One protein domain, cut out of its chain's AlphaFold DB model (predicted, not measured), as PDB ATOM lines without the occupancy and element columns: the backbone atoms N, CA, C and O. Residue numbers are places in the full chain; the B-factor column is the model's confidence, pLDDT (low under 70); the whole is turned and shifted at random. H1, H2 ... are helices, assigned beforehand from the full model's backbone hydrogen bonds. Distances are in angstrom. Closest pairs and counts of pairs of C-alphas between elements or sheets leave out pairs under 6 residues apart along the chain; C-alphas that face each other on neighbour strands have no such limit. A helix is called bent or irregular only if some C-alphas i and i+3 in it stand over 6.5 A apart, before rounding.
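What this domain is: This is residues 4 to 32 and 40 to 100 of the 100 residues of an uncharacterized protein of Chloroflexi bacterium (UniProt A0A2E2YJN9). Two long helices, H1 and H3, cross as an X, and a third, H2, runs across one side of it, packing on the later part of H1 and on H3. The last residues, 95 to 100, stick out, of which 95 to 98 belong to H3. The printed part has 90 residues with three named helices in the order H1, H2, H3 and no named strand; its class is all helix. It is compact, with a radius of gyration of the C-alphas of 13.1 A and spans of 38 by 28 by 21 A.

Where its parts are: H1, residues 4 to 30, begins at C-alpha 4 (17.720, 2.340, 15.429) and measures 38.6 A. It has a kink of 49 degrees near residue 24 and is irregular, with C-alphas 26 and 29 at 7.7 A. H2, residues 42 to 62, measures 29.7 A and begins at C-alpha 42 (16.786, -28.175, 3.992). H3, residues 76 to 98, measures 32.0 A and ends at C-alpha 98 (21.482, -18.709, 22.900).

How they stand to each other: H1 touches H2 with its residues 16 to 28 alone, at a steep tilt of 51 degrees, opposite ways; the closest C-alphas, of Ala 20 and Leu 47, are 4.9 A apart. H1 touches H3 with residues 10 to 17 alone, and H3 touches H1 with residues 83 to 91 alone; they stand about perpendicular at 83 degrees, the closest C-alphas being those of Ala 13 and Ala 87, 4.5 A. H2 and H3 touch at a steep tilt of 52 degrees, opposite ways, closest at the C-alphas of Gly 55 and Thr 80, 5.6 A. The helix packing is mostly crossed, with 0 of the 3 touching pairs at a shallow tilt. In H2 and H3 every O i to N i+4 pair is within hydrogen-bond range; in H1, 21 of 23 are.

The domain as a whole: The C-alphas farthest apart, of Ala 29 and Asn 71, are 40.3 A apart. Residues 33 to 39 are cut out, with 10.0 A from C-alpha 32 to C-alpha 40. The link from H2 to H3, residues 63 to 75, is long. Mean pLDDT of the printed part is 87.6, and residues 98 to 100 are under 70.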
ATOM      1  N   GLU A   4      19.114   2.757  15.349       87.12
ATOM      2  CA  GLU A   4      17.720   2.340  15.429       87.12
ATOM      3  C   GLU A   4      17.277   1.611  14.154       87.12
ATOM      4  O   GLU A   4      16.631   0.570  14.242       87.12
ATOM      5  N   ASN A   5      17.686   2.085  12.971       83.00
ATOM      6  CA  ASN A   5      17.336   1.445  11.697       83.00
ATOM      7  C   ASN A   5      17.954   0.047  11.577       83.00
ATOM      8  O   ASN A   5      17.307  -0.889  11.105       83.00
ATOM      9  N   VAL A   6      19.199  -0.105  12.039       83.94
ATOM     10  CA  VAL A   6      19.889  -1.402  12.067       83.94
ATOM     11  C   VAL A   6      19.176  -2.350  13.029       83.94
ATOM     12  O   VAL A   6      18.958  -3.514  12.703       83.94
ATOM     13  N   LEU A   7      18.759  -1.846  14.191       87.31
ATOM     14  CA  LEU A   7      17.991  -2.597  15.179       87.31
ATOM     15  C   LEU A   7      16.672  -3.124  14.620       87.31
ATOM     16  O   LEU A   7      16.382  -4.310  14.754       87.31
ATOM     17  N   VAL A   8      15.888  -2.250  13.988       87.69
ATOM     18  CA  VAL A   8      14.598  -2.605  13.384       87.69
ATOM     19  C   VAL A   8      14.796  -3.715  12.359       87.69
ATOM     20  O   VAL A   8      14.092  -4.722  12.389       87.69
ATOM     21  N   LEU A   9      15.807  -3.575  11.505       88.56
ATOM     22  CA  LEU A   9      16.127  -4.553  10.477       88.56
ATOM     23  C   LEU A   9      16.558  -5.905  11.072       88.56
ATOM     24  O   LEU A   9      16.112  -6.945  10.593       88.56
ATOM     25  N   LEU A  10      17.341  -5.913  12.156       90.25
ATOM     26  CA  LEU A  10      17.707  -7.141  12.874       90.25
ATOM     27  C   LEU A  10      16.509  -7.800  13.573       90.25
ATOM     28  O   LEU A  10      16.403  -9.025  13.564       90.25
ATOM     29  N   VAL A  11      15.598  -7.017  14.159       91.06
ATOM     30  CA  VAL A  11      14.378  -7.535  14.803       91.06
ATOM     31  C   VAL A  11      13.443  -8.154  13.766       91.06
ATOM     32  O   VAL A  11      12.951  -9.261  13.980       91.06
ATOM     33  N   ILE A  12      13.244  -7.490  12.623       91.44
ATOM     34  CA  ILE A  12      12.453  -8.030  11.507       91.44
ATOM     35  C   ILE A  12      13.099  -9.316  10.991       91.44
ATOM     36  O   ILE A  12      12.428 -10.339  10.899       91.44
ATOM     37  N   ALA A  13      14.405  -9.299  10.718       92.25
ATOM     38  CA  ALA A  13      15.136 -10.467  10.238       92.25
ATOM     39  C   ALA A  13      15.033 -11.661  11.204       92.25
ATOM     40  O   ALA A  13      14.789 -12.789  10.772       92.25
ATOM     41  N   LEU A  14      15.146 -11.417  12.515       92.69
ATOM     42  CA  LEU A  14      14.955 -12.445  13.535       92.69
ATOM     43  C   LEU A  14      13.518 -12.976  13.548       92.69
ATOM     44  O   LEU A  14      13.324 -14.190  13.615       92.69
ATOM     45  N   GLY A  15      12.524 -12.087  13.470       92.88
ATOM     46  CA  GLY A  15      11.110 -12.451  13.396       92.88
ATOM     47  C   GLY A  15      10.817 -13.351  12.197       92.88
ATOM     48  O   GLY A  15      10.240 -14.422  12.363       92.88
ATOM     49  N   LEU A  16      11.306 -12.981  11.009       94.25
ATOM     50  CA  LEU A  16      11.179 -13.791   9.795       94.25
ATOM     51  C   LEU A  16      11.868 -15.153   9.939       94.25
ATOM     52  O   LEU A  16      11.304 -16.169   9.537       94.25
ATOM     53  N   ALA A  17      13.043 -15.200  10.572       93.25
ATOM     54  CA  ALA A  17      13.723 -16.460  10.853       93.25
ATOM     55  C   ALA A  17      12.926 -17.365  11.807       93.25
ATOM     56  O   ALA A  17      12.887 -18.574  11.608       93.25
ATOM     57  N   ARG A  18      12.239 -16.802  12.812       92.94
ATOM     58  CA  ARG A  18      11.348 -17.591  13.681       92.94
ATOM     59  C   ARG A  18      10.126 -18.113  12.927       92.94
ATOM     60  O   ARG A  18       9.712 -19.242  13.162       92.94
ATOM     61  N   VAL A  19       9.559 -17.325  12.011       94.00
ATOM     62  CA  VAL A  19       8.460 -17.799  11.153       94.00
ATOM     63  C   VAL A  19       8.934 -18.953  10.273       94.00
ATOM     64  O   VAL A  19       8.215 -19.938  10.126       94.00
ATOM     65  N   ALA A  20      10.156 -18.877   9.744       93.81
ATOM     66  CA  ALA A  20      10.737 -19.972   8.982       93.81
ATOM     67  C   ALA A  20      10.904 -21.258   9.798       93.81
ATOM     68  O   ALA A  20      10.655 -22.327   9.251       93.81
ATOM     69  N   ASP A  21      11.260 -21.169  11.082       91.75
ATOM     70  CA  ASP A  21      11.319 -22.341  11.966       91.75
ATOM     71  C   ASP A  21       9.945 -23.009  12.098       91.75
ATOM     72  O   ASP A  21       9.828 -24.214  11.907       91.75
ATOM     73  N   VAL A  22       8.888 -22.219  12.324       93.19
ATOM     74  CA  VAL A  22       7.511 -22.738  12.395       93.19
ATOM     75  C   VAL A  22       7.104 -23.398  11.079       93.19
ATOM     76  O   VAL A  22       6.502 -24.469  11.078       93.19
ATOM     77  N   VAL A  23       7.437 -22.786   9.940       93.31
ATOM     78  CA  VAL A  23       7.179 -23.395   8.629       93.31
ATOM     79  C   VAL A  23       7.963 -24.696   8.487       93.31
ATOM     80  O   VAL A  23       7.392 -25.694   8.059       93.31
ATOM     81  N   ASN A  24       9.234 -24.722   8.885       91.50
ATOM     82  CA  ASN A  24      10.064 -25.919   8.827       91.50
ATOM     83  C   ASN A  24       9.505 -27.052   9.698       91.50
ATOM     84  O   ASN A  24       9.517 -28.199   9.271       91.50
ATOM     85  N   ASP A  25       8.929 -26.750  10.858       91.62
ATOM     86  CA  ASP A  25       8.257 -27.759  11.686       91.62
ATOM     87  C   ASP A  25       7.007 -28.338  10.997       91.62
ATOM     88  O   ASP A  25       6.689 -29.517  11.161       91.62
ATOM     89  N   LEU A  26       6.306 -27.533  10.190       90.50
ATOM     90  CA  LEU A  26       5.106 -27.955   9.460       90.50
ATOM     91  C   LEU A  26       5.419 -28.761   8.194       90.50
ATOM     92  O   LEU A  26       4.701 -29.711   7.881       90.50
ATOM     93  N   ILE A  27       6.451 -28.368   7.439       88.56
ATOM     94  CA  ILE A  27       6.737 -28.940   6.111       88.56
ATOM     95  C   ILE A  27       8.073 -29.678   6.020       88.56
ATOM     96  O   ILE A  27       8.354 -30.280   4.986       88.56
ATOM     97  N   GLY A  28       8.898 -29.662   7.065       81.06
ATOM     98  CA  GLY A  28      10.270 -30.177   7.044       81.06
ATOM     99  C   GLY A  28      10.355 -31.666   6.726       81.06
ATOM    100  O   GLY A  28      11.300 -32.101   6.080       81.06
ATOM    101  N   ALA A  29       9.315 -32.443   7.050       84.69
ATOM    102  CA  ALA A  29       9.209 -33.848   6.645       84.69
ATOM    103  C   ALA A  29       9.175 -34.047   5.113       84.69
ATOM    104  O   ALA A  29       9.521 -35.122   4.622       84.69
ATOM    105  N   TYR A  30       8.768 -33.021   4.360       85.31
ATOM    106  CA  TYR A  30       8.708 -33.018   2.897       85.31
ATOM    107  C   TYR A  30       9.929 -32.352   2.249       85.31
ATOM    108  O   TYR A  30      10.100 -32.445   1.031       85.31
ATOM    109  N   VAL A  31      10.780 -31.682   3.033       82.94
ATOM    110  CA  VAL A  31      11.970 -30.990   2.534       82.94
ATOM    111  C   VAL A  31      13.198 -31.882   2.740       82.94
ATOM    112  O   VAL A  31      13.466 -32.327   3.854       82.94
ATOM    113  N   PRO A  32      13.997 -32.155   1.694       81.06
ATOM    114  CA  PRO A  32      15.220 -32.926   1.854       81.06
ATOM    115  C   PRO A  32      16.194 -32.245   2.824       81.06
ATOM    116  O   PRO A  32      16.549 -31.081   2.645       81.06
ATOM    117  N   LEU A  40      23.710 -26.723   0.660       80.75
ATOM    118  CA  LEU A  40      22.576 -26.131   1.366       80.75
ATOM    119  C   LEU A  40      21.779 -27.205   2.129       80.75
ATOM    120  O   LEU A  40      21.413 -28.242   1.566       80.75
ATOM    121  N   SER A  41      21.508 -26.955   3.414       87.44
ATOM    122  CA  SER A  41      20.599 -27.779   4.218       87.44
ATOM    123  C   SER A  41      19.138 -27.407   3.956       87.44
ATOM    124  O   SER A  41      18.845 -26.257   3.620       87.44
ATOM    125  N   GLY A  42      18.233 -28.370   4.147       85.19
ATOM    126  CA  GLY A  42      16.786 -28.175   3.992       85.19
ATOM    127  C   GLY A  42      16.262 -26.990   4.806       85.19
ATOM    128  O   GLY A  42      15.670 -26.077   4.241       85.19
ATOM    129  N   ASP A  43      16.615 -26.923   6.090       87.62
ATOM    130  CA  ASP A  43      16.203 -25.834   6.988       87.62
ATOM    131  C   ASP A  43      16.619 -24.446   6.476       87.62
ATOM    132  O   ASP A  43      15.877 -23.471   6.589       87.62
ATOM    133  N   ARG A  44      17.808 -24.338   5.862       89.56
ATOM    134  CA  ARG A  44      18.294 -23.060   5.319       89.56
ATOM    135  C   ARG A  44      17.581 -22.695   4.025       89.56
ATOM    136  O   ARG A  44      17.350 -21.513   3.790       89.56
ATOM    137  N   LEU A  45      17.195 -23.682   3.217       89.81
ATOM    138  CA  LEU A  45      16.331 -23.441   2.066       89.81
ATOM    139  C   LEU A  45      14.957 -22.926   2.513       89.81
ATOM    140  O   LEU A  45      14.475 -21.947   1.950       89.81
ATOM    141  N   VAL A  46      14.360 -23.541   3.538       92.19
ATOM    142  CA  VAL A  46      13.073 -23.096   4.093       92.19
ATOM    143  C   VAL A  46      13.183 -21.665   4.611       92.19
ATOM    144  O   VAL A  46      12.367 -20.828   4.229       92.19
ATOM    145  N   LEU A  47      14.233 -21.347   5.375       94.25
ATOM    146  CA  LEU A  47      14.522 -19.979   5.810       94.25
ATOM    147  C   LEU A  47      14.546 -18.997   4.642       94.25
ATOM    148  O   LEU A  47      13.864 -17.977   4.667       94.25
ATOM    149  N   TRP A  48      15.309 -19.313   3.604       93.56
ATOM    150  CA  TRP A  48      15.487 -18.443   2.450       93.56
ATOM    151  C   TRP A  48      14.186 -18.209   1.687       93.56
ATOM    152  O   TRP A  48      13.876 -17.068   1.358       93.56
ATOM    153  N   VAL A  49      13.408 -19.264   1.446       93.06
ATOM    154  CA  VAL A  49      12.128 -19.168   0.734       93.06
ATOM    155  C   VAL A  49      11.104 -18.387   1.553       93.06
ATOM    156  O   VAL A  49      10.456 -17.491   1.018       93.06
ATOM    157  N   VAL A  50      10.978 -18.675   2.849       94.94
ATOM    158  CA  VAL A  50      10.033 -17.975   3.731       94.94
ATOM    159  C   VAL A  50      10.378 -16.493   3.826       94.94
ATOM    160  O   VAL A  50       9.502 -15.648   3.645       94.94
ATOM    161  N   VAL A  51      11.654 -16.161   4.035       95.69
ATOM    162  CA  VAL A  51      12.112 -14.766   4.069       95.69
ATOM    163  C   VAL A  51      11.888 -14.083   2.720       95.69
ATOM    164  O   VAL A  51      11.484 -12.925   2.703       95.69
ATOM    165  N   ALA A  52      12.095 -14.780   1.598       93.75
ATOM    166  CA  ALA A  52      11.858 -14.215   0.275       93.75
ATOM    167  C   ALA A  52      10.381 -13.854   0.056       93.75
ATOM    168  O   ALA A  52      10.066 -12.731  -0.332       93.75
ATOM    169  N   VAL A  53       9.473 -14.787   0.357       94.56
ATOM    170  CA  VAL A  53       8.024 -14.578   0.212       94.56
ATOM    171  C   VAL A  53       7.548 -13.453   1.127       94.56
ATOM    172  O   VAL A  53       6.875 -12.532   0.675       94.56
ATOM    173  N   LEU A  54       7.925 -13.491   2.406       93.00
ATOM    174  CA  LEU A  54       7.518 -12.468   3.369       93.00
ATOM    175  C   LEU A  54       8.161 -11.108   3.080       93.00
ATOM    176  O   LEU A  54       7.530 -10.084   3.313       93.00
ATOM    177  N   GLY A  55       9.384 -11.081   2.548       90.38
ATOM    178  CA  GLY A  55      10.063  -9.858   2.127       90.38
ATOM    179  C   GLY A  55       9.323  -9.139   1.003       90.38
ATOM    180  O   GLY A  55       9.117  -7.932   1.095       90.38
ATOM    181  N   ILE A  56       8.854  -9.883  -0.004       91.94
ATOM    182  CA  ILE A  56       8.015  -9.335  -1.081       91.94
ATOM    183  C   ILE A  56       6.697  -8.806  -0.505       91.94
ATOM    184  O   ILE A  56       6.337  -7.662  -0.759       91.94
ATOM    185  N   LEU A  57       6.021  -9.585   0.347       91.19
ATOM    186  CA  LEU A  57       4.761  -9.153   0.966       91.19
ATOM    187  C   LEU A  57       4.924  -7.897   1.836       91.19
ATOM    188  O   LEU A  57       4.048  -7.039   1.839       91.19
ATOM    189  N   LEU A  58       6.032  -7.768   2.570       88.19
ATOM    190  CA  LEU A  58       6.341  -6.569   3.352       88.19
ATOM    191  C   LEU A  58       6.630  -5.358   2.457       88.19
ATOM    192  O   LEU A  58       6.226  -4.244   2.792       88.19
ATOM    193  N   ASN A  59       7.310  -5.560   1.326       89.94
ATOM    194  CA  ASN A  59       7.520  -4.496   0.353       89.94
ATOM    195  C   ASN A  59       6.179  -4.009  -0.219       89.94
ATOM    196  O   ASN A  59       5.901  -2.814  -0.167       89.94
ATOM    197  N   ASP A  60       5.308  -4.927  -0.637       90.88
ATOM    198  CA  ASP A  60       4.010  -4.587  -1.227       90.88
ATOM    199  C   ASP A  60       3.037  -3.958  -0.213       90.88
ATOM    200  O   ASP A  60       2.282  -3.046  -0.548       90.88
ATOM    201  N   ALA A  61       3.033  -4.438   1.035       89.50
ATOM    202  CA  ALA A  61       2.070  -3.999   2.046       89.50
ATOM    203  C   ALA A  61       2.435  -2.659   2.698       89.50
ATOM    204  O   ALA A  61       1.545  -1.870   3.014       89.50
ATOM    205  N   VAL A  62       3.725  -2.425   2.963       88.44
ATOM    206  CA  VAL A  62       4.182  -1.265   3.751       88.44
ATOM    207  C   VAL A  62       5.376  -0.530   3.136       88.44
ATOM    208  O   VAL A  62       5.927   0.362   3.778       88.44
ATOM    209  N   GLY A  63       5.796  -0.882   1.918       86.00
ATOM    210  CA  GLY A  63       6.949  -0.259   1.263       86.00
ATOM    211  C   GLY A  63       8.271  -0.570   1.963       86.00
ATOM    212  O   GLY A  63       9.173   0.263   1.972       86.00
ATOM    213  N   PHE A  64       8.388  -1.728   2.624       86.31
ATOM    214  CA  PHE A  64       9.616  -2.068   3.338       86.31
ATOM    215  C   PHE A  64      10.771  -2.338   2.362       86.31
ATOM    216  O   PHE A  64      10.735  -3.287   1.575       86.31
ATOM    217  N   GLU A  65      11.817  -1.517   2.451       88.50
ATOM    218  CA  GLU A  65      13.016  -1.588   1.613       88.50
ATOM    219  C   GLU A  65      14.279  -1.646   2.493       88.50
ATOM    220  O   GLU A  65      14.834  -0.613   2.881       88.50
ATOM    221  N   PRO A  66      14.755  -2.848   2.860       84.12
ATOM    222  CA  PRO A  66      15.898  -3.007   3.757       84.12
ATOM    223  C   PRO A  66      17.203  -2.393   3.225       84.12
ATOM    224  O   PRO A  66      18.034  -1.962   4.022       84.12
ATOM    225  N   LEU A  67      17.390  -2.308   1.904       85.56
ATOM    226  CA  LEU A  67      18.537  -1.621   1.302       85.56
ATOM    227  C   LEU A  67      18.411  -0.092   1.370       85.56
ATOM    228  O   LEU A  67      19.414   0.592   1.580       85.56
ATOM    229  N   ALA A  68      17.192   0.450   1.305       83.88
ATOM    230  CA  ALA A  68      16.963   1.885   1.465       83.88
ATOM    231  C   ALA A  68      17.366   2.366   2.871       83.88
ATOM    232  O   ALA A  68      17.904   3.462   3.027       83.88
ATOM    233  N   LEU A  69      17.227   1.511   3.895       78.88
ATOM    234  CA  LEU A  69      17.701   1.797   5.259       78.88
ATOM    235  C   LEU A  69      19.222   1.993   5.352       78.88
ATOM    236  O   LEU A  69      19.704   2.602   6.314       78.88
ATOM    237  N   VAL A  70      19.971   1.498   4.361       76.62
ATOM    238  CA  VAL A  70      21.425   1.643   4.257       76.62
ATOM    239  C   VAL A  70      21.869   2.569   3.116       76.62
ATOM    240  O   VAL A  70      23.049   2.576   2.771       76.62
ATOM    241  N   ASN A  71      20.959   3.396   2.582       80.88
ATOM    242  CA  ASN A  71      21.182   4.294   1.437       80.88
ATOM    243  C   ASN A  71      21.658   3.565   0.168       80.88
ATOM    244  O   ASN A  71      22.488   4.087  -0.578       80.88
ATOM    245  N   ILE A  72      21.171   2.344  -0.055       83.00
ATOM    246  CA  ILE A  72      21.410   1.592  -1.284       83.00
ATOM    247  C   ILE A  72      20.093   1.512  -2.047       83.00
ATOM    248  O   ILE A  72      19.120   0.945  -1.550       83.00
ATOM    249  N   ASP A  73      20.085   2.031  -3.272       78.50
ATOM    250  CA  ASP A  73      18.963   1.841  -4.183       78.50
ATOM    251  C   ASP A  73      18.936   0.383  -4.641       78.50
ATOM    252  O   ASP A  73      19.872  -0.130  -5.262       78.50
ATOM    253  N   GLY A  74      17.849  -0.305  -4.317       78.50
ATOM    254  CA  GLY A  74      17.617  -1.681  -4.713       78.50
ATOM    255  C   GLY A  74      16.195  -1.834  -5.212       78.50
ATOM    256  O   GLY A  74      15.260  -1.319  -4.612       78.50
ATOM    257  N   ASN A  75      16.009  -2.580  -6.299       86.06
ATOM    258  CA  ASN A  75      14.672  -3.050  -6.650       86.06
ATOM    259  C   ASN A  75      14.198  -4.108  -5.630       86.06
ATOM    260  O   ASN A  75      14.960  -4.557  -4.767       86.06
ATOM    261  N   VAL A  76      12.942  -4.542  -5.747       83.62
ATOM    262  CA  VAL A  76      12.345  -5.552  -4.854       83.62
ATOM    263  C   VAL A  76      13.197  -6.821  -4.768       83.62
ATOM    264  O   VAL A  76      13.386  -7.366  -3.683       83.62
ATOM    265  N   ILE A  77      13.789  -7.259  -5.882       86.88
ATOM    266  CA  ILE A  77      14.641  -8.455  -5.929       86.88
ATOM    267  C   ILE A  77      15.890  -8.262  -5.057       86.88
ATOM    268  O   ILE A  77      16.187  -9.110  -4.218       86.88
ATOM    269  N   TRP A  78      16.604  -7.144  -5.205       89.69
ATOM    270  CA  TRP A  78      17.807  -6.864  -4.416       89.69
ATOM    271  C   TRP A  78      17.502  -6.667  -2.933       89.69
ATOM    272  O   TRP A  78      18.224  -7.199  -2.090       89.69
ATOM    273  N   ASN A  79      16.404  -5.982  -2.611       89.44
ATOM    274  CA  ASN A  79      15.912  -5.857  -1.239       89.44
ATOM    275  C   ASN A  79      15.610  -7.226  -0.619       89.44
ATOM    276  O   ASN A  79      15.990  -7.496   0.520       89.44
ATOM    277  N   THR A  80      14.992  -8.116  -1.393       89.94
ATOM    278  CA  THR A  80      14.666  -9.476  -0.956       89.94
ATOM    279  C   THR A  80      15.933 -10.293  -0.701       89.94
ATOM    280  O   THR A  80      16.075 -10.888   0.365       89.94
ATOM    281  N   ILE A  81      16.900 -10.270  -1.624       91.12
ATOM    282  CA  ILE A  81      18.187 -10.969  -1.464       91.12
ATOM    283  C   ILE A  81      18.945 -10.449  -0.235       91.12
ATOM    284  O   ILE A  81      19.482 -11.240   0.544       91.12
ATOM    285  N   ALA A  82      18.970  -9.129  -0.036       90.31
ATOM    286  CA  ALA A  82      19.596  -8.526   1.133       90.31
ATOM    287  C   ALA A  82      18.939  -9.022   2.427       90.31
ATOM    288  O   ALA A  82      19.636  -9.461   3.343       90.31
ATOM    289  N   LEU A  83      17.605  -9.033   2.476       92.19
ATOM    290  CA  LEU A  83      16.850  -9.502   3.634       92.19
ATOM    291  C   LEU A  83      17.099 -10.983   3.935       92.19
ATOM    292  O   LEU A  83      17.281 -11.339   5.097       92.19
ATOM    293  N   MET A  84      17.175 -11.835   2.908       94.06
ATOM    294  CA  MET A  84      17.532 -13.252   3.054       94.06
ATOM    295  C   MET A  84      18.920 -13.425   3.680       94.06
ATOM    296  O   MET A  84      19.090 -14.216   4.609       94.06
ATOM    297  N   GLY A  85      19.908 -12.669   3.196       91.62
ATOM    298  CA  GLY A  85      21.271 -12.707   3.727       91.62
ATOM    299  C   GLY A  85      21.348 -12.226   5.176       91.62
ATOM    300  O   GLY A  85      22.003 -12.857   6.007       91.62
ATOM    301  N   ILE A  86      20.637 -11.143   5.496       92.50
ATOM    302  CA  ILE A  86      20.549 -10.599   6.854       92.50
ATOM    303  C   ILE A  86      19.877 -11.619   7.780       92.50
ATOM    304  O   ILE A  86      20.435 -11.926   8.828       92.50
ATOM    305  N   ALA A  87      18.743 -12.202   7.387       94.12
ATOM    306  CA  ALA A  87      18.034 -13.200   8.185       94.12
ATOM    307  C   ALA A  87      18.883 -14.451   8.461       94.12
ATOM    308  O   ALA A  87      18.924 -14.908   9.602       94.12
ATOM    309  N   ASP A  88      19.621 -14.967   7.471       93.00
ATOM    310  CA  ASP A  88      20.550 -16.096   7.662       93.00
ATOM    311  C   ASP A  88      21.704 -15.741   8.614       93.00
ATOM    312  O   ASP A  88      22.095 -16.555   9.455       93.00
ATOM    313  N   ALA A  89      22.249 -14.525   8.523       91.12
ATOM    314  CA  ALA A  89      23.287 -14.063   9.441       91.12
ATOM    315  C   ALA A  89      22.753 -13.883  10.873       91.12
ATOM    316  O   ALA A  89      23.393 -14.331  11.830       91.12
ATOM    317  N   THR A  90      21.577 -13.268  11.023       91.81
ATOM    318  CA  THR A  90      20.911 -13.057  12.313       91.81
ATOM    319  C   THR A  90      20.540 -14.385  12.970       91.81
ATOM    320  O   THR A  90      20.818 -14.560  14.156       91.81
ATOM    321  N   ASP A  91      19.990 -15.343  12.217       91.19
ATOM    322  CA  ASP A  91      19.662 -16.682  12.717       91.19
ATOM    323  C   ASP A  91      20.905 -17.411  13.245       91.19
ATOM    324  O   ASP A  91      20.926 -17.863  14.392       91.19
ATOM    325  N   LYS A  92      21.990 -17.453  12.461       88.94
ATOM    326  CA  LYS A  92      23.250 -18.075  12.898       88.94
ATOM    327  C   LYS A  92      23.818 -17.430  14.152       88.94
ATOM    328  O   LYS A  92      24.284 -18.141  15.045       88.94
ATOM    329  N   PHE A  93      23.810 -16.099  14.212       88.88
ATOM    330  CA  PHE A  93      24.290 -15.368  15.379       88.88
ATOM    331  C   PHE A  93      23.459 -15.712  16.620       88.88
ATOM    332  O   PHE A  93      24.026 -16.051  17.661       88.88
ATOM    333  N   TYR A  94      22.129 -15.688  16.494       86.06
ATOM    334  CA  TYR A  94      21.193 -16.029  17.563       86.06
ATOM    335  C   TYR A  94      21.416 -17.460  18.070       86.06
ATOM    336  O   TYR A  94      21.665 -17.667  19.260       86.06
ATOM    337  N   ARG A  95      21.419 -18.453  17.170       83.62
ATOM    338  CA  ARG A  95      21.614 -19.869  17.527       83.62
ATOM    339  C   ARG A  95      22.976 -20.120  18.166       83.62
ATOM    340  O   ARG A  95      23.070 -20.879  19.125       83.62
ATOM    341  N   GLY A  96      24.026 -19.463  17.674       82.62
ATOM    342  CA  GLY A  96      25.376 -19.591  18.222       82.62
ATOM    343  C   GLY A  96      25.549 -19.008  19.630       82.62
ATOM    344  O   GLY A  96      26.482 -19.413  20.321       82.62
ATOM    345  N   ARG A  97      24.684 -18.072  20.046       77.12
ATOM    346  CA  ARG A  97      24.747 -17.376  21.344       77.12
ATOM    347  C   ARG A  97      23.760 -17.897  22.390       77.12
ATOM    348  O   ARG A  97      24.062 -17.762  23.568       77.12
ATOM    349  N   LEU A  98      22.590 -18.391  21.982       63.81
ATOM    350  CA  LEU A  98      21.482 -18.709  22.900       63.81
ATOM    351  C   LEU A  98      21.147 -20.200  23.000       63.81
ATOM    352  O   LEU A  98      20.465 -20.595  23.938       63.81
ATOM    353  N   LEU A  99      21.603 -21.021  22.050       58.78
ATOM    354  CA  LEU A  99      21.422 -22.481  22.075       58.78
ATOM    355  C   LEU A  99      22.733 -23.234  22.373       58.78
ATOM    356  O   LEU A  99      22.786 -24.456  22.235       58.78
ATOM    357  N   ARG A 100      23.788 -22.507  22.756       47.69
ATOM    358  CA  ARG A 100      25.033 -23.031  23.333       47.69
ATOM    359  C   ARG A 100      25.153 -22.540  24.764       47.69
ATOM    360  O   ARG A 100      25.663 -23.328  25.584       47.69
TER     361      ARG A 100